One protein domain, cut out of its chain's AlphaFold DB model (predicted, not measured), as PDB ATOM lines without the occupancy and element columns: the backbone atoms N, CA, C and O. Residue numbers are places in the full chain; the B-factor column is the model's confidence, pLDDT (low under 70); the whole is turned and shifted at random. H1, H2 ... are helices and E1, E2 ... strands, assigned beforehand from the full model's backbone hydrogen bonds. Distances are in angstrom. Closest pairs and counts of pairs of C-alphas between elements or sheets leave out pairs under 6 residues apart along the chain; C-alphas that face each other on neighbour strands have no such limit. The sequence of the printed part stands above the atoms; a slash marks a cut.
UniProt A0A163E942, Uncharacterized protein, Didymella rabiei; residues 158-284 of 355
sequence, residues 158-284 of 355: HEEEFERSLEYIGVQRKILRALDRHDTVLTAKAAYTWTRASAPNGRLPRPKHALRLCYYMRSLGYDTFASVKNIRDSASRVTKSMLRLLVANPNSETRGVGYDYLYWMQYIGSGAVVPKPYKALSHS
ATOM      1  N   HIS A 158     101.484 206.206  36.896       69.88
ATOM      2  CA  HIS A 158     101.479 207.246  35.864       69.88
ATOM      3  C   HIS A 158     102.883 207.761  35.514       69.88
ATOM      4  O   HIS A 158     103.019 208.746  34.788       69.88
ATOM      5  N   GLU A 159     103.936 207.143  36.050       74.38
ATOM      6  CA  GLU A 159     105.310 207.498  35.709       74.38
ATOM      7  C   GLU A 159     105.783 206.720  34.483       74.38
ATOM      8  O   GLU A 159     105.602 205.506  34.398       74.38
ATOM      9  N   GLU A 160     106.417 207.420  33.541       74.69
ATOM     10  CA  GLU A 160     107.037 206.784  32.384       74.69
ATOM     11  C   GLU A 160     108.123 205.805  32.849       74.69
ATOM     12  O   GLU A 160     108.962 206.127  33.695       74.69
ATOM     13  N   GLU A 161     108.127 204.604  32.271       62.88
ATOM     14  CA  GLU A 161     108.998 203.489  32.663       62.88
ATOM     15  C   GLU A 161     110.495 203.856  32.599       62.88
ATOM     16  O   GLU A 161     111.295 203.426  33.431       62.88
ATOM     17  N   PHE A 162     110.857 204.746  31.668       51.34
ATOM     18  CA  PHE A 162     112.218 205.253  31.468       51.34
ATOM     19  C   PHE A 162     112.721 206.155  32.612       51.34
ATOM     20  O   PHE A 162     113.924 206.362  32.767       51.34
ATOM     21  N   GLU A 163     111.825 206.694  33.442       68.19
ATOM     22  CA  GLU A 163     112.187 207.630  34.512       68.19
ATOM     23  C   GLU A 163     112.504 206.916  35.848       68.19
ATOM     24  O   GLU A 163     112.997 207.549  36.786       68.19
ATOM     25  N   ARG A 164     112.340 205.583  35.919       78.19
ATOM     26  CA  ARG A 164     112.678 204.740  37.083       78.19
ATOM     27  C   ARG A 164     114.124 204.245  37.054       78.19
ATOM     28  O   ARG A 164     114.398 203.047  37.004       78.19
ATOM     29  N   SER A 165     115.070 205.178  37.102       89.62
ATOM     30  CA  SER A 165     116.491 204.825  37.244       89.62
ATOM     31  C   SER A 165     116.740 203.910  38.458       89.62
ATOM     32  O   SER A 165     116.038 203.994  39.473       89.62
ATOM     33  N   LEU A 166     117.764 203.052  38.382       92.75
ATOM     34  CA  LEU A 166     118.142 202.164  39.489       92.75
ATOM     35  C   LEU A 166     118.489 202.951  40.759       92.75
ATOM     36  O   LEU A 166     118.225 202.491  41.868       92.75
ATOM     37  N   GLU A 167     119.043 204.151  40.607       94.38
ATOM     38  CA  GLU A 167     119.344 205.074  41.694       94.38
ATOM     39  C   GLU A 167     118.072 205.580  42.374       94.38
ATOM     40  O   GLU A 167     117.995 205.558  43.605       94.38
ATOM     41  N   TYR A 168     117.051 205.951  41.597       92.75
ATOM     42  CA  TYR A 168     115.746 206.347  42.127       92.75
ATOM     43  C   TYR A 168     115.107 205.207  42.930       92.75
ATOM     44  O   TYR A 168     114.796 205.384  44.108       92.75
ATOM     45  N   ILE A 169     115.032 204.002  42.349       93.12
ATOM     46  CA  ILE A 169     114.529 202.797  43.034       93.12
ATOM     47  C   ILE A 169     115.366 202.501  44.291       93.12
ATOM     48  O   ILE A 169     114.843 202.149  45.352       93.12
ATOM     49  N   GLY A 170     116.685 202.671  44.207       95.44
ATOM     50  CA  GLY A 170     117.600 202.509  45.331       95.44
ATOM     51  C   GLY A 170     117.309 203.480  46.478       95.44
ATOM     52  O   GLY A 170     117.367 203.084  47.644       95.44
ATOM     53  N   VAL A 171     116.965 204.733  46.169       95.94
ATOM     54  CA  VAL A 171     116.521 205.721  47.160       95.94
ATOM     55  C   VAL A 171     115.174 205.328  47.760       95.94
ATOM     56  O   VAL A 171     115.064 205.314  48.984       95.94
ATOM     57  N   GLN A 172     114.193 204.918  46.954       95.06
ATOM     58  CA  GLN A 172     112.891 204.458  47.454       95.06
ATOM     59  C   GLN A 172     113.042 203.306  48.459       95.06
ATOM     60  O   GLN A 172     112.530 203.369  49.576       95.06
ATOM     61  N   ARG A 173     113.871 202.304  48.142       96.25
ATOM     62  CA  ARG A 173     114.188 201.203  49.070       96.25
ATOM     63  C   ARG A 173     114.852 201.682  50.364       96.25
ATOM     64  O   ARG A 173     114.594 201.113  51.423       96.25
ATOM     65  N   LYS A 174     115.721 202.699  50.307       95.94
ATOM     66  CA  LYS A 174     116.345 203.285  51.511       95.94
ATOM     67  C   LYS A 174     115.316 203.983  52.398       95.94
ATOM     68  O   LYS A 174     115.439 203.886  53.616       95.94
ATOM     69  N   ILE A 175     114.333 204.651  51.796       95.25
ATOM     70  CA  ILE A 175     113.234 205.317  52.503       95.25
ATOM     71  C   ILE A 175     112.360 204.275  53.210       95.25
ATOM     72  O   ILE A 175     112.158 204.377  54.415       95.25
ATOM     73  N   LEU A 176     111.941 203.219  52.505       94.31
ATOM     74  CA  LEU A 176     111.159 202.124  53.097       94.31
ATOM     75  C   LEU A 176     111.896 201.464  54.274       94.31
ATOM     76  O   LEU A 176     111.337 201.318  55.353       94.31
ATOM     77  N   ARG A 177     113.201 201.195  54.136       94.44
ATOM     78  CA  ARG A 177     114.028 200.676  55.244       94.44
ATOM     79  C   ARG A 177     114.189 201.643  56.421       94.44
ATOM     80  O   ARG A 177     114.590 201.219  57.503       94.44
ATOM     81  N   ALA A 178     114.039 202.950  56.210       92.19
ATOM     82  CA  ALA A 178     114.025 203.915  57.309       92.19
ATOM     83  C   ALA A 178     112.689 203.833  58.062       92.19
ATOM     84  O   ALA A 178     112.690 203.755  59.288       92.19
ATOM     85  N   LEU A 179     111.576 203.722  57.334       89.88
ATOM     86  CA  LEU A 179     110.246 203.516  57.912       89.88
ATOM     87  C   LEU A 179     110.146 202.206  58.705       89.88
ATOM     88  O   LEU A 179     109.645 202.222  59.826       89.88
ATOM     89  N   ASP A 180     110.710 201.109  58.191       90.38
ATOM     90  CA  ASP A 180     110.751 199.811  58.888       90.38
ATOM     91  C   ASP A 180     111.501 199.873  60.228       90.38
ATOM     92  O   ASP A 180     111.259 199.074  61.129       90.38
ATOM     93  N   ARG A 181     112.427 200.829  60.377       89.50
ATOM     94  CA  ARG A 181     113.167 201.069  61.626       89.50
ATOM     95  C   ARG A 181     112.420 201.974  62.604       89.50
ATOM     96  O   ARG A 181     112.982 202.332  63.633       89.50
ATOM     97  N   HIS A 182     111.175 202.329  62.293       78.25
ATOM     98  CA  HIS A 182     110.365 203.287  63.039       78.25
ATOM     99  C   HIS A 182     111.004 204.686  63.139       78.25
ATOM    100  O   HIS A 182     110.691 205.439  64.061       78.25
ATOM    101  N   ASP A 183     111.851 205.074  62.170       75.19
ATOM    102  CA  ASP A 183     112.288 206.467  62.006       75.19
ATOM    103  C   ASP A 183     111.126 207.282  61.419       75.19
ATOM    104  O   ASP A 183     111.036 207.559  60.217       75.19
ATOM    105  N   THR A 184     110.192 207.641  62.293       78.31
ATOM    106  CA  THR A 184     108.983 208.386  61.941       78.31
ATOM    107  C   THR A 184     109.260 209.857  61.652       78.31
ATOM    108  O   THR A 184     108.522 210.502  60.908       78.31
ATOM    109  N   VAL A 185     110.350 210.398  62.200       90.38
ATOM    110  CA  VAL A 185     110.709 211.810  62.055       90.38
ATOM    111  C   VAL A 185     111.679 211.990  60.891       90.38
ATOM    112  O   VAL A 185     112.886 211.762  61.005       90.38
ATOM    113  N   LEU A 186     111.161 212.469  59.761       94.50
ATOM    114  CA  LEU A 186     111.994 212.845  58.625       94.50
ATOM    115  C   LEU A 186     112.743 214.149  58.902       94.50
ATOM    116  O   LEU A 186     112.156 215.225  58.983       94.50
ATOM    117  N   THR A 187     114.069 214.082  58.979       95.44
ATOM    118  CA  THR A 187     114.891 215.297  59.060       95.44
ATOM    119  C   THR A 187     115.115 215.908  57.674       95.44
ATOM    120  O   THR A 187     115.312 215.195  56.687       95.44
ATOM    121  N   ALA A 188     115.206 217.240  57.596       96.44
ATOM    122  CA  ALA A 188     115.545 217.935  56.348       96.44
ATOM    123  C   ALA A 188     116.888 217.469  55.752       96.44
ATOM    124  O   ALA A 188     117.039 217.357  54.540       96.44
ATOM    125  N   LYS A 189     117.872 217.124  56.594       96.75
ATOM    126  CA  LYS A 189     119.160 216.584  56.134       96.75
ATOM    127  C   LYS A 189     118.999 215.219  55.448       96.75
ATOM    128  O   LYS A 189     119.643 214.981  54.422       96.75
ATOM    129  N   ALA A 190     118.167 214.333  55.999       96.75
ATOM    130  CA  ALA A 190     117.878 213.033  55.392       96.75
ATOM    131  C   ALA A 190     117.136 213.207  54.059       96.75
ATOM    132  O   ALA A 190     117.613 212.706  53.041       96.75
ATOM    133  N   ALA A 191     116.076 214.021  54.038       97.38
ATOM    134  CA  ALA A 191     115.317 214.339  52.827       97.38
ATOM    135  C   ALA A 191     116.204 214.937  51.715       97.38
ATOM    136  O   ALA A 191     116.128 214.513  50.561       97.38
ATOM    137  N   TYR A 192     117.117 215.856  52.057       97.75
ATOM    138  CA  TYR A 192     118.113 216.390  51.118       97.75
ATOM    139  C   TYR A 192     119.025 215.296  50.557       97.75
ATOM    140  O   TYR A 192     119.276 215.254  49.355       97.75
ATOM    141  N   THR A 193     119.527 214.407  51.418       97.12
ATOM    142  CA  THR A 193     120.451 213.336  51.015       97.12
ATOM    143  C   THR A 193     119.772 212.360  50.059       97.12
ATOM    144  O   THR A 193     120.360 211.990  49.045       97.12
ATOM    145  N   TRP A 194     118.525 211.984  50.346       97.69
ATOM    146  CA  TRP A 194     117.720 211.129  49.476       97.69
ATOM    147  C   TRP A 194     117.402 211.807  48.147       97.69
ATOM    148  O   TRP A 194     117.623 211.212  47.098       97.69
ATOM    149  N   THR A 195     116.986 213.075  48.178       97.25
ATOM    150  CA  THR A 195     116.692 213.846  46.960       97.25
ATOM    151  C   THR A 195     117.926 213.999  46.087       97.25
ATOM    152  O   THR A 195     117.861 213.748  44.892       97.25
ATOM    153  N   ARG A 196     119.084 214.321  46.668       96.56
ATOM    154  CA  ARG A 196     120.340 214.425  45.916       96.56
ATOM    155  C   ARG A 196     120.740 213.100  45.262       96.56
ATOM    156  O   ARG A 196     121.273 213.117  44.162       96.56
ATOM    157  N   ALA A 197     120.506 211.980  45.940       96.38
ATOM    158  CA  ALA A 197     120.894 210.650  45.477       96.38
ATOM    159  C   ALA A 197     119.904 210.015  44.482       96.38
ATOM    160  O   ALA A 197     120.145 208.896  44.042       96.38
ATOM    161  N   SER A 198     118.794 210.684  44.153       95.06
ATOM    162  CA  SER A 198     117.727 210.116  43.315       95.06
ATOM    163  C   SER A 198     117.997 210.207  41.813       95.06
ATOM    164  O   SER A 198     117.229 209.683  41.010       95.06
ATOM    165  N   ALA A 199     119.071 210.891  41.425       92.31
ATOM    166  CA  ALA A 199     119.462 211.069  40.041       92.31
ATOM    167  C   ALA A 199     120.542 210.064  39.624       92.31
ATOM    168  O   ALA A 199     121.445 209.769  40.413       92.31
ATOM    169  N   PRO A 200     120.498 209.586  38.370       89.81
ATOM    170  CA  PRO A 200     121.460 208.614  37.885       89.81
ATOM    171  C   PRO A 200     122.859 209.208  37.711       89.81
ATOM    172  O   PRO A 200     123.019 210.403  37.431       89.81
ATOM    173  N   ASN A 201     123.876 208.349  37.815       89.12
ATOM    174  CA  ASN A 201     125.277 208.683  37.521       89.12
ATOM    175  C   ASN A 201     125.843 209.859  38.345       89.12
ATOM    176  O   ASN A 201     126.639 210.650  37.840       89.12
ATOM    177  N   GLY A 202     125.385 210.036  39.590       86.12
ATOM    178  CA  GLY A 202     125.871 211.100  40.481       86.12
ATOM    179  C   GLY A 202     125.502 212.525  40.049       86.12
ATOM    180  O   GLY A 202     126.000 213.491  40.632       86.12
ATOM    181  N   ARG A 203     124.631 212.674  39.042       93.12
ATOM    182  CA  ARG A 203     124.113 213.975  38.604       93.12
ATOM    183  C   ARG A 203     123.182 214.563  39.664       93.12
ATOM    184  O   ARG A 203     122.773 213.893  40.606       93.12
ATOM    185  N   LEU A 204     122.823 215.834  39.509       95.00
ATOM    186  CA  LEU A 204     121.755 216.435  40.307       95.00
ATOM    187  C   LEU A 204     120.387 216.078  39.700       95.00
ATOM    188  O   LEU A 204     120.258 216.036  38.473       95.00
ATOM    189  N   PRO A 205     119.355 215.822  40.523       95.25
ATOM    190  CA  PRO A 205     118.025 215.515  40.017       95.25
ATOM    191  C   PRO A 205     117.445 216.724  39.299       95.25
ATOM    192  O   PRO A 205     117.615 217.864  39.726       95.25
ATOM    193  N   ARG A 206     116.718 216.473  38.211       95.19
ATOM    194  CA  ARG A 206     115.905 217.503  37.557       95.19
ATOM    195  C   ARG A 206     114.766 217.937  38.493       95.19
ATOM    196  O   ARG A 206     114.326 217.116  39.301       95.19
ATOM    197  N   PRO A 207     114.209 219.152  38.333       96.31
ATOM    198  CA  PRO A 207     113.089 219.620  39.156       96.31
ATOM    199  C   PRO A 207     111.921 218.626  39.217       96.31
ATOM    200  O   PRO A 207     111.414 218.337  40.297       96.31
ATOM    201  N   LYS A 208     111.562 218.022  38.074       94.38
ATOM    202  CA  LYS A 208     110.525 216.978  37.971       94.38
ATOM    203  C   LYS A 208     110.831 215.761  38.861       94.38
ATOM    204  O   LYS A 208     109.949 215.286  39.565       94.38
ATOM    205  N   HIS A 209     112.078 215.283  38.873       93.56
ATOM    206  CA  HIS A 209     112.490 214.122  39.677       93.56
ATOM    207  C   HIS A 209     112.505 214.435  41.176       93.56
ATOM    208  O   HIS A 209     112.040 213.631  41.979       93.56
ATOM    209  N   ALA A 210     113.003 215.615  41.558       96.38
ATOM    210  CA  ALA A 210     112.993 216.050  42.952       96.38
ATOM    211  C   ALA A 210     111.554 216.194  43.481       96.38
ATOM    212  O   ALA A 210     111.244 215.740  44.582       96.38
ATOM    213  N   LEU A 211     110.660 216.768  42.667       96.00
ATOM    214  CA  LEU A 211     109.243 216.909  42.994       96.00
ATOM    215  C   LEU A 211     108.548 215.553  43.165       96.00
ATOM    216  O   LEU A 211     107.803 215.367  44.123       96.00
ATOM    217  N   ARG A 212     108.823 214.587  42.284       93.88
ATOM    218  CA  ARG A 212     108.289 213.223  42.410       93.88
ATOM    219  C   ARG A 212     108.707 212.547  43.695       93.88
ATOM    220  O   ARG A 212     107.847 212.058  44.417       93.88
ATOM    221  N   LEU A 213     109.997 212.597  44.030       95.81
ATOM    222  CA  LEU A 213     110.461 212.004  45.278       95.81
ATOM    223  C   LEU A 213     109.789 212.658  46.496       95.81
ATOM    224  O   LEU A 213     109.474 211.964  47.458       95.81
ATOM    225  N   CYS A 214     109.521 213.968  46.450       97.31
ATOM    226  CA  CYS A 214     108.742 214.647  47.486       97.31
ATOM    227  C   CYS A 214     107.341 214.034  47.637       97.31
ATOM    228  O   CYS A 214     106.934 213.704  48.747       97.31
ATOM    229  N   TYR A 215     106.609 213.844  46.539       95.88
ATOM    230  CA  TYR A 215     105.274 213.243  46.592       95.88
ATOM    231  C   TYR A 215     105.293 211.762  46.972       95.88
ATOM    232  O   TYR A 215     104.426 211.330  47.730       95.88
ATOM    233  N   TYR A 216     106.313 211.013  46.550       95.12
ATOM    234  CA  TYR A 216     106.543 209.648  47.008       95.12
ATOM    235  C   TYR A 216     106.733 209.601  48.528       95.12
ATOM    236  O   TYR A 216     105.990 208.903  49.214       95.12
ATOM    237  N   MET A 217     107.641 210.412  49.086       95.94
ATOM    238  CA  MET A 217     107.822 210.510  50.542       95.94
ATOM    239  C   MET A 217     106.509 210.866  51.250       95.94
ATOM    240  O   MET A 217     106.192 210.280  52.284       95.94
ATOM    241  N   ARG A 218     105.715 211.771  50.667       95.44
ATOM    242  CA  ARG A 218     104.401 212.143  51.200       95.44
ATOM    243  C   ARG A 218     103.387 211.002  51.186       95.44
ATOM    244  O   ARG A 218     102.667 210.835  52.164       95.44
ATOM    245  N   SER A 219     103.347 210.188  50.131       93.19
ATOM    246  CA  SER A 219     102.465 209.009  50.075       93.19
ATOM    247  C   SER A 219     102.790 207.951  51.131       93.19
ATOM    248  O   SER A 219     101.902 207.207  51.536       93.19
ATOM    249  N   LEU A 220     104.033 207.924  51.621       92.94
ATOM    250  CA  LEU A 220     104.467 207.036  52.699       92.94
ATOM    251  C   LEU A 220     104.179 207.591  54.106       92.94
ATOM    252  O   LEU A 220     104.520 206.949  55.095       92.94
ATOM    253  N   GLY A 221     103.566 208.774  54.205       92.25
ATOM    254  CA  GLY A 221     103.188 209.400  55.473       92.25
ATOM    255  C   GLY A 221     104.177 210.436  56.005       92.25
ATOM    256  O   GLY A 221     103.943 210.986  57.076       92.25
ATOM    257  N   TYR A 222     105.258 210.755  55.283       95.12
ATOM    258  CA  TYR A 222     106.093 211.891  55.668       95.12
ATOM    259  C   TYR A 222     105.419 213.214  55.300       95.12
ATOM    260  O   TYR A 222     105.047 213.434  54.149       95.12
ATOM    261  N   ASP A 223     105.362 214.152  56.240       96.00
ATOM    262  CA  ASP A 223     104.808 215.486  56.010       96.00
ATOM    263  C   ASP A 223     105.756 216.367  55.176       96.00
ATOM    264  O   ASP A 223     106.350 217.328  55.656       96.00
ATOM    265  N   THR A 224     105.933 216.039  53.897       97.38
ATOM    266  CA  THR A 224     106.709 216.840  52.940       97.38
ATOM    267  C   THR A 224     105.803 217.549  51.943       97.38
ATOM    268  O   THR A 224     104.738 217.051  51.574       97.38
ATOM    269  N   PHE A 225     106.210 218.726  51.473       97.62
ATOM    270  CA  PHE A 225     105.481 219.443  50.429       97.62
ATOM    271  C   PHE A 225     106.400 220.307  49.568       97.62
ATOM    272  O   PHE A 225     107.540 220.610  49.927       97.62
ATOM    273  N   ALA A 226     105.870 220.709  48.415       97.75
ATOM    274  CA  ALA A 226     106.543 221.579  47.470       97.75
ATOM    275  C   ALA A 226     105.903 222.970  47.447       97.75
ATOM    276  O   ALA A 226     104.695 223.129  47.613       97.75
ATOM    277  N   SER A 227     106.721 223.987  47.200       96.88
ATOM    278  CA  SER A 227     106.294 225.358  46.947       96.88
ATOM    279  C   SER A 227     107.102 225.925  45.788       96.88
ATOM    280  O   SER A 227     108.326 225.789  45.756       96.88
ATOM    281  N   VAL A 228     106.435 226.594  44.850       97.25
ATOM    282  CA  VAL A 228     107.091 227.310  43.752       97.25
ATOM    283  C   VAL A 228     107.074 228.801  44.057       97.25
ATOM    284  O   VAL A 228     106.032 229.358  44.397       97.25
ATOM    285  N   LYS A 229     108.233 229.456  43.955       95.75
ATOM    286  CA  LYS A 229     108.369 230.906  44.128       95.75
ATOM    287  C   LYS A 229     108.938 231.535  42.870       95.75
ATOM    288  O   LYS A 229     109.941 231.070  42.341       95.75
ATOM    289  N   ASN A 230     108.319 232.622  42.430       96.06
ATOM    290  CA  ASN A 230     108.848 233.458  41.363       96.06
ATOM    291  C   ASN A 230     109.730 234.544  41.982       96.06
ATOM    292  O   ASN A 230     109.265 235.340  42.796       96.06
ATOM    293  N   ILE A 231     111.006 234.556  41.615       93.19
ATOM    294  CA  ILE A 231     112.004 235.518  42.075       93.19
ATOM    295  C   ILE A 231     112.285 236.465  40.916       93.19
ATOM    296  O   ILE A 231     112.727 236.039  39.848       93.19
ATOM    297  N   ARG A 232     112.013 237.753  41.117       93.94
ATOM    298  CA  ARG A 232     112.345 238.786  40.138       93.94
ATOM    299  C   ARG A 232     113.777 239.238  40.378       93.94
ATOM    300  O   ARG A 232     114.082 239.787  41.432       93.94
ATOM    301  N   ASP A 233     114.637 238.996  39.402       88.75
ATOM    302  CA  ASP A 233     116.012 239.472  39.431       88.75
ATOM    303  C   ASP A 233     116.021 240.977  39.121       88.75
ATOM    304  O   ASP A 233     115.639 241.406  38.028       88.75
ATOM    305  N   SER A 234     116.403 241.785  40.113       88.31
ATOM    306  CA  SER A 234     116.428 243.246  39.997       88.31
ATOM    307  C   SER A 234     117.374 243.726  38.893       88.31
ATOM    308  O   SER A 234     117.094 244.752  38.275       88.31
ATOM    309  N   ALA A 235     118.463 242.995  38.632       92.44
ATOM    310  CA  ALA A 235     119.465 243.382  37.646       92.44
ATOM    311  C   ALA A 235     119.017 243.020  36.225       92.44
ATOM    312  O   ALA A 235     119.029 243.865  35.334       92.44
ATOM    313  N   SER A 236     118.573 241.778  36.011       90.75
ATOM    314  CA  SER A 236     118.214 241.300  34.667       90.75
ATOM    315  C   SER A 236     116.768 241.603  34.257       90.75
ATOM    316  O   SER A 236     116.413 241.429  33.095       90.75
ATOM    317  N   ARG A 237     115.909 242.033  35.196       93.12
ATOM    318  CA  ARG A 237     114.439 242.119  35.046       93.12
ATOM    319  C   ARG A 237     113.765 240.789  34.676       93.12
ATOM    320  O   ARG A 237     112.558 240.782  34.437       93.12
ATOM    321  N   VAL A 238     114.501 239.676  34.666       93.75
ATOM    322  CA  VAL A 238     113.975 238.344  34.360       93.75
ATOM    323  C   VAL A 238     113.390 237.726  35.626       93.75
ATOM    324  O   VAL A 238     113.999 237.733  36.697       93.75
ATOM    325  N   THR A 239     112.194 237.161  35.502       94.00
ATOM    326  CA  THR A 239     111.573 236.374  36.568       94.00
ATOM    327  C   THR A 239     112.062 234.933  36.472       94.00
ATOM    328  O   THR A 239     111.860 234.271  35.458       94.00
ATOM    329  N   LYS A 240     112.699 234.436  37.532       94.75
ATOM    330  CA  LYS A 240     113.151 233.047  37.655       94.75
ATOM    331  C   LYS A 240     112.226 232.300  38.612       94.75
ATOM    332  O   LYS A 240     111.997 232.758  39.728       94.75
ATOM    333  N   SER A 241     111.721 231.141  38.208       96.81
ATOM    334  CA  SER A 241     110.918 230.281  39.084       96.81
ATOM    335  C   SER A 241     111.805 229.286  39.830       96.81
ATOM    336  O   SER A 241     112.680 228.644  39.243       96.81
ATOM    337  N   MET A 242     111.566 229.148  41.128       97.44
ATOM    338  CA  MET A 242     112.333 228.308  42.037       97.44
ATOM    339  C   MET A 242     111.415 227.300  42.729       97.44
ATOM    340  O   MET A 242     110.434 227.672  43.373       97.44
ATOM    341  N   LEU A 243     111.764 226.024  42.607       97.94
ATOM    342  CA  LEU A 243     111.182 224.912  43.343       97.94
ATOM    343  C   LEU A 243     111.802 224.849  44.739       97.94
ATOM    344  O   LEU A 243     113.024 224.814  44.879       97.94
ATOM    345  N   ARG A 244     110.959 224.783  45.766       97.69
ATOM    346  CA  ARG A 244     111.348 224.587  47.165       97.69
ATOM    347  C   ARG A 244     110.647 223.348  47.694       97.69
ATOM    348  O   ARG A 244     109.431 223.247  47.555       97.69
ATOM    349  N   LEU A 245     111.395 222.434  48.299       98.12
ATOM    350  CA  LEU A 245     110.834 221.270  48.981       98.12
ATOM    351  C   LEU A 245     111.106 221.385  50.477       98.12
ATOM    352  O   LEU A 245     112.231 221.683  50.899       98.12
ATOM    353  N   LEU A 246     110.057 221.179  51.265       97.94
ATOM    354  CA  LEU A 246     110.042 221.418  52.700       97.94
ATOM    355  C   LEU A 246     109.524 220.182  53.437       97.94
ATOM    356  O   LEU A 246     108.664 219.464  52.926       97.94
ATOM    357  N   VAL A 247     110.052 219.947  54.637       97.44
ATOM    358  CA  VAL A 247     109.433 219.071  55.637       97.44
ATOM    359  C   VAL A 247     108.612 219.962  56.555       97.44
ATOM    360  O   VAL A 247     109.156 220.906  57.133       97.44
ATOM    361  N   ALA A 248     107.317 219.696  56.664       96.56
ATOM    362  CA  ALA A 248     106.426 220.491  57.480       96.56
ATOM    363  C   ALA A 248     106.763 220.323  58.966       96.56
ATOM    364  O   ALA A 248     107.084 219.234  59.442       96.56
ATOM    365  N   ASN A 249     106.736 221.432  59.693       95.06
ATOM    366  CA  ASN A 249     106.990 221.437  61.120       95.06
ATOM    367  C   ASN A 249     105.686 221.105  61.864       95.06
ATOM    368  O   ASN A 249     104.746 221.902  61.796       95.06
ATOM    369  N   PRO A 250     105.623 219.988  62.618       92.88
ATOM    370  CA  PRO A 250     104.410 219.597  63.339       92.88
ATOM    371  C   PRO A 250     104.001 220.613  64.412       92.88
ATOM    372  O   PRO A 250     102.849 220.640  64.824       92.88
ATOM    373  N   ASN A 251     104.925 221.479  64.838       93.00
ATOM    374  CA  ASN A 251     104.687 222.492  65.864       93.00
ATOM    375  C   ASN A 251     104.267 223.855  65.292       93.00
ATOM    376  O   ASN A 251     104.266 224.847  66.018       93.00
ATOM    377  N   SER A 252     103.997 223.950  63.988       91.94
ATOM    378  CA  SER A 252     103.536 225.187  63.360       91.94
ATOM    379  C   SER A 252     102.229 224.957  62.618       91.94
ATOM    380  O   SER A 252     102.078 223.971  61.901       91.94
ATOM    381  N   GLU A 253     101.294 225.891  62.755       90.50
ATOM    382  CA  GLU A 253     100.070 225.941  61.943       90.50
ATOM    383  C   GLU A 253     100.307 226.667  60.612       90.50
ATOM    384  O   GLU A 253      99.576 226.476  59.643       90.50
ATOM    385  N   THR A 254     101.355 227.493  60.539       92.88
ATOM    386  CA  THR A 254     101.721 228.230  59.328       92.88
ATOM    387  C   THR A 254     102.646 227.385  58.458       92.88
ATOM    388  O   THR A 254     103.503 226.660  58.964       92.88
ATOM    389  N   ARG A 255     102.481 227.478  57.134       93.88
ATOM    390  CA  ARG A 255     103.289 226.743  56.155       93.88
ATOM    391  C   ARG A 255     104.191 227.680  55.362       93.88
ATOM    392  O   ARG A 255     103.772 228.760  54.952       93.88
ATOM    393  N   GLY A 256     105.415 227.244  55.092       92.44
ATOM    394  CA  GLY A 256     106.386 227.942  54.256       92.44
ATOM    395  C   GLY A 256     107.773 228.079  54.881       92.44
ATOM    396  O   GLY A 256     108.051 227.629  55.991       92.44
ATOM    397  N   VAL A 257     108.671 228.725  54.133       90.88
ATOM    398  CA  VAL A 257     110.041 229.022  54.579       90.88
ATOM    399  C   VAL A 257     109.998 229.901  55.832       90.88
ATOM    400  O   VAL A 257     109.317 230.920  55.839       90.88
ATOM    401  N   GLY A 258     110.725 229.496  56.877       90.31
ATOM    402  CA  GLY A 258     110.736 230.152  58.192       90.31
ATOM    403  C   GLY A 258     109.907 229.413  59.249       90.31
ATOM    404  O   GLY A 258     110.263 229.443  60.425       90.31
ATOM    405  N   TYR A 259     108.878 228.678  58.824       93.31
ATOM    406  CA  TYR A 259     108.035 227.847  59.694       93.31
ATOM    407  C   TYR A 259     108.358 226.358  59.543       93.31
ATOM    408  O   TYR A 259     108.469 225.641  60.540       93.31
ATOM    409  N   ASP A 260     108.589 225.935  58.298       95.69
ATOM    410  CA  ASP A 260     108.912 224.570  57.897       95.69
ATOM    411  C   ASP A 260     110.397 224.405  57.545       95.69
ATOM    412  O   ASP A 260     111.133 225.366  57.282       95.69
ATOM    413  N   TYR A 261     110.855 223.156  57.504       95.81
ATOM    414  CA  TYR A 261     112.254 222.825  57.268       95.81
ATOM    415  C   TYR A 261     112.540 222.673  55.771       95.81
ATOM    416  O   TYR A 261     112.311 221.617  55.178       95.81
ATOM    417  N   LEU A 262     113.079 223.725  55.148       96.94
ATOM    418  CA  LEU A 262     113.560 223.678  53.764       96.94
ATOM    419  C   LEU A 262     114.671 222.633  53.627       96.94
ATOM    420  O   LEU A 262     115.717 222.757  54.264       96.94
ATOM    421  N   TYR A 263     114.480 221.639  52.764       98.00
ATOM    422  CA  TYR A 263     115.507 220.636  52.486       98.00
ATOM    423  C   TYR A 263     116.013 220.665  51.053       98.00
ATOM    424  O   TYR A 263     117.130 220.218  50.820       98.00
ATOM    425  N   TRP A 264     115.258 221.211  50.101       98.06
ATOM    426  CA  TRP A 264     115.673 221.299  48.703       98.06
ATOM    427  C   TRP A 264     115.269 222.634  48.095       98.06
ATOM    428  O   TRP A 264     114.183 223.143  48.370       98.06
ATOM    429  N   MET A 265     116.128 223.185  47.245       97.69
ATOM    430  CA  MET A 265     115.869 224.430  46.537       97.69
ATOM    431  C   MET A 265     116.556 224.381  45.173       97.69
ATOM    432  O   MET A 265     117.748 224.088  45.089       97.69
ATOM    433  N   GLN A 266     115.795 224.616  44.106       97.44
ATOM    434  CA  GLN A 266     116.261 224.421  42.737       97.44
ATOM    435  C   GLN A 266     115.568 225.374  41.766       97.44
ATOM    436  O   GLN A 266     114.353 225.542  41.810       97.44
ATOM    437  N   TYR A 267     116.319 225.968  40.847       96.88
ATOM    438  CA  TYR A 267     115.749 226.764  39.765       96.88
ATOM    439  C   TYR A 267     115.095 225.855  38.726       96.88
ATOM    440  O   TYR A 267     115.724 224.931  38.216       96.88
ATOM    441  N   ILE A 268     113.834 226.125  38.386       97.00
ATOM    442  CA  ILE A 268     113.061 225.262  37.482       97.00
ATOM    443  C   ILE A 268     113.622 225.324  36.057       97.00
ATOM    444  O   ILE A 268     113.774 224.287  35.421       97.00
ATOM    445  N   GLY A 269     113.976 226.522  35.578       95.19
ATOM    446  CA  GLY A 269     114.460 226.718  34.208       95.19
ATOM    447  C   GLY A 269     115.867 226.170  33.959       95.19
ATOM    448  O   GLY A 269     116.103 225.537  32.938       95.19
ATOM    449  N   SER A 270     116.802 226.385  34.888       95.56
ATOM    450  CA  SER A 270     118.196 225.944  34.721       95.56
ATOM    451  C   SER A 270     118.494 224.582  35.344       95.56
ATOM    452  O   SER A 270     119.532 223.993  35.063       95.56
ATOM    453  N   GLY A 271     117.639 224.090  36.242       95.81
ATOM    454  CA  GLY A 271     117.923 222.907  37.051       95.81
ATOM    455  C   GLY A 271     119.021 223.115  38.101       95.81
ATOM    456  O   GLY A 271     119.342 222.163  38.813       95.81
ATOM    457  N   ALA A 272     119.576 224.324  38.243       96.31
ATOM    458  CA  ALA A 272     120.618 224.615  39.223       96.31
ATOM    459  C   ALA A 272     120.079 224.455  40.653       96.31
ATOM    460  O   ALA A 272     119.019 224.988  40.991       96.31
ATOM    461  N   VAL A 273     120.807 223.711  41.486       96.38
ATOM    462  CA  VAL A 273     120.424 223.382  42.867       96.38
ATOM    463  C   VAL A 273     121.193 224.274  43.830       96.38
ATOM    464  O   VAL A 273     122.407 224.400  43.708       96.38
ATOM    465  N   VAL A 274     120.511 224.841  44.823       95.12
ATOM    466  CA  VAL A 274     121.164 225.567  45.917       95.12
ATOM    467  C   VAL A 274     121.780 224.547  46.884       95.12
ATOM    468  O   VAL A 274     121.046 223.709  47.421       95.12
ATOM    469  N   PRO A 275     123.101 224.568  47.135       94.44
ATOM    470  CA  PRO A 275     123.740 223.585  48.003       94.44
ATOM    471  C   PRO A 275     123.291 223.707  49.464       94.44
ATOM    472  O   PRO A 275     123.330 224.783  50.055       94.44
ATOM    473  N   LYS A 276     122.941 222.572  50.088       93.25
ATOM    474  CA  LYS A 276     122.645 222.455  51.535       93.25
ATOM    475  C   LYS A 276     121.680 223.544  52.065       93.25
ATOM    476  O   LYS A 276     121.977 224.170  53.087       93.25
ATOM    477  N   PRO A 277     120.498 223.734  51.450       92.25
ATOM    478  CA  PRO A 277     119.602 224.846  51.786       92.25
ATOM    479  C   PRO A 277     119.077 224.759  53.231       92.25
ATOM    480  O   PRO A 277     118.823 225.776  53.870       92.25
ATOM    481  N   TYR A 278     119.029 223.550  53.795       91.75
ATOM    482  CA  TYR A 278     118.665 223.288  55.191       91.75
ATOM    483  C   TYR A 278     119.612 223.916  56.228       91.75
ATOM    484  O   TYR A 278     119.252 224.000  57.400       91.75
ATOM    485  N   LYS A 279     120.821 224.349  55.839       91.25
ATOM    486  CA  LYS A 279     121.750 225.075  56.725       91.25
ATOM    487  C   LYS A 279     121.547 226.587  56.707       91.25
ATOM    488  O   LYS A 279     121.930 227.265  57.657       91.25
ATOM    489  N   ALA A 280     120.986 227.121  55.627       82.94
ATOM    490  CA  ALA A 280     120.887 228.562  55.461       82.94
ATOM    491  C   ALA A 280     119.837 229.180  56.398       82.94
ATOM    492  O   ALA A 280     120.009 230.296  56.868       82.94
ATOM    493  N   LEU A 281     118.793 228.420  56.740       70.56
ATOM    494  CA  LEU A 281     117.696 228.886  57.598       70.56
ATOM    495  C   LEU A 281     117.902 228.617  59.093       70.56
ATOM    496  O   LEU A 281     117.135 229.115  59.911       70.56
ATOM    497  N   SER A 282     118.907 227.829  59.488       61.75
ATOM    498  CA  SER A 282     119.125 227.526  60.910       61.75
ATOM    499  C   SER A 282     119.685 228.711  61.701       61.75
ATOM    500  O   SER A 282     119.614 228.702  62.924       61.75
ATOM    501  N   HIS A 283     120.233 229.721  61.020       56.41
ATOM    502  CA  HIS A 283     120.957 230.830  61.648       56.41
ATOM    503  C   HIS A 283     120.102 232.081  61.880       56.41
ATOM    504  O   HIS A 283     120.552 233.015  62.532       56.41
ATOM    505  N   SER A 284     118.871 232.098  61.379       55.69
ATOM    506  CA  SER A 284     118.008 233.283  61.361       55.69
ATOM    507  C   SER A 284     116.665 233.042  62.036       55.69
ATOM    508  O   SER A 284     115.704 233.747  61.746       55.69
TER     509      SER A 284
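Overview. This is residues 158 to 284 of the 355 residues of an uncharacterized protein of Didymella rabiei (UniProt A0A163E942). A strongly twisted sheet of three strands, E1, E2 and E3, is covered over one face by helices H2 and H3, with the longest helix, H1, beyond those two and away from the sheet. The hairpin E1 and E2 reaches toward the end opposite H1, and short H4 sits beside E3. The printed part has 127 residues, with named elements in the order H1 H2 H3 E1 E2 E3 H4; the sheet is antiparallel, the class mixed helices and strands. The whole is compact, with a radius of gyration of the C-alphas of 14.9 A and spans of 48 by 38 by 25 A.

Along the chain. E1 is residues 224 to 232, 26.0 A long, E2 239 to 247, 25.8 A, and E3 261 to 267, 18.3 A. H1 is residues 166 to 179, 20.1 A, from C-alpha 166 at (118.142, 202.164, 39.489); H2 is 188 to 196, H3 207 to 219, 18.6 A, and H4 277 to 280, ending at C-alpha 280 at (120.887, 228.562, 55.461).

Arrangement. E1, E2 and E3 form a meander, each strand the antiparallel neighbour of the one before. N 227 and O 244 are 2.8 A apart between E1 and E2, and N 245 and O 264 2.9 A between E2 and E3, within hydrogen-bond range. The sheet with H2 and H3 on one face makes two layers. H3 is over E1 and E2 at a height over the sheet of 9.1 A; its closest C-alphas to E1 are Arg 218 and Thr 224, 5.5 A. H2 is over E2 and E3 at 8.7 A; the closest C-alphas of H2 and E3 are Ala 188 and Tyr 263, 4.7 A. H1 is not on the sheet; H1 and H2 are close but not clearly touching, closest at the C-alphas of Val 171 and Trp 194, 6.0 A, at a shallow tilt of 23 degrees, opposite ways. H4 only just stands at the sheet's level, height 3.7 A; its closest C-alphas to E3 are Tyr 278 and Tyr 263, 4.9 A. Each O i to N i+4 pair is within hydrogen-bond range in H1, H2 and H3; H4 is too short for one.

Size, cuts and confidence. The C-alphas farthest apart, Asp 180 and Ala 235, are 49.3 A apart. The printed part has no cut, and the link E2 to E3, residues 248 to 260, is long. Mean pLDDT of the printed part is 91.6; residues 158, 161 to 163 and 282 to 284 are under 70.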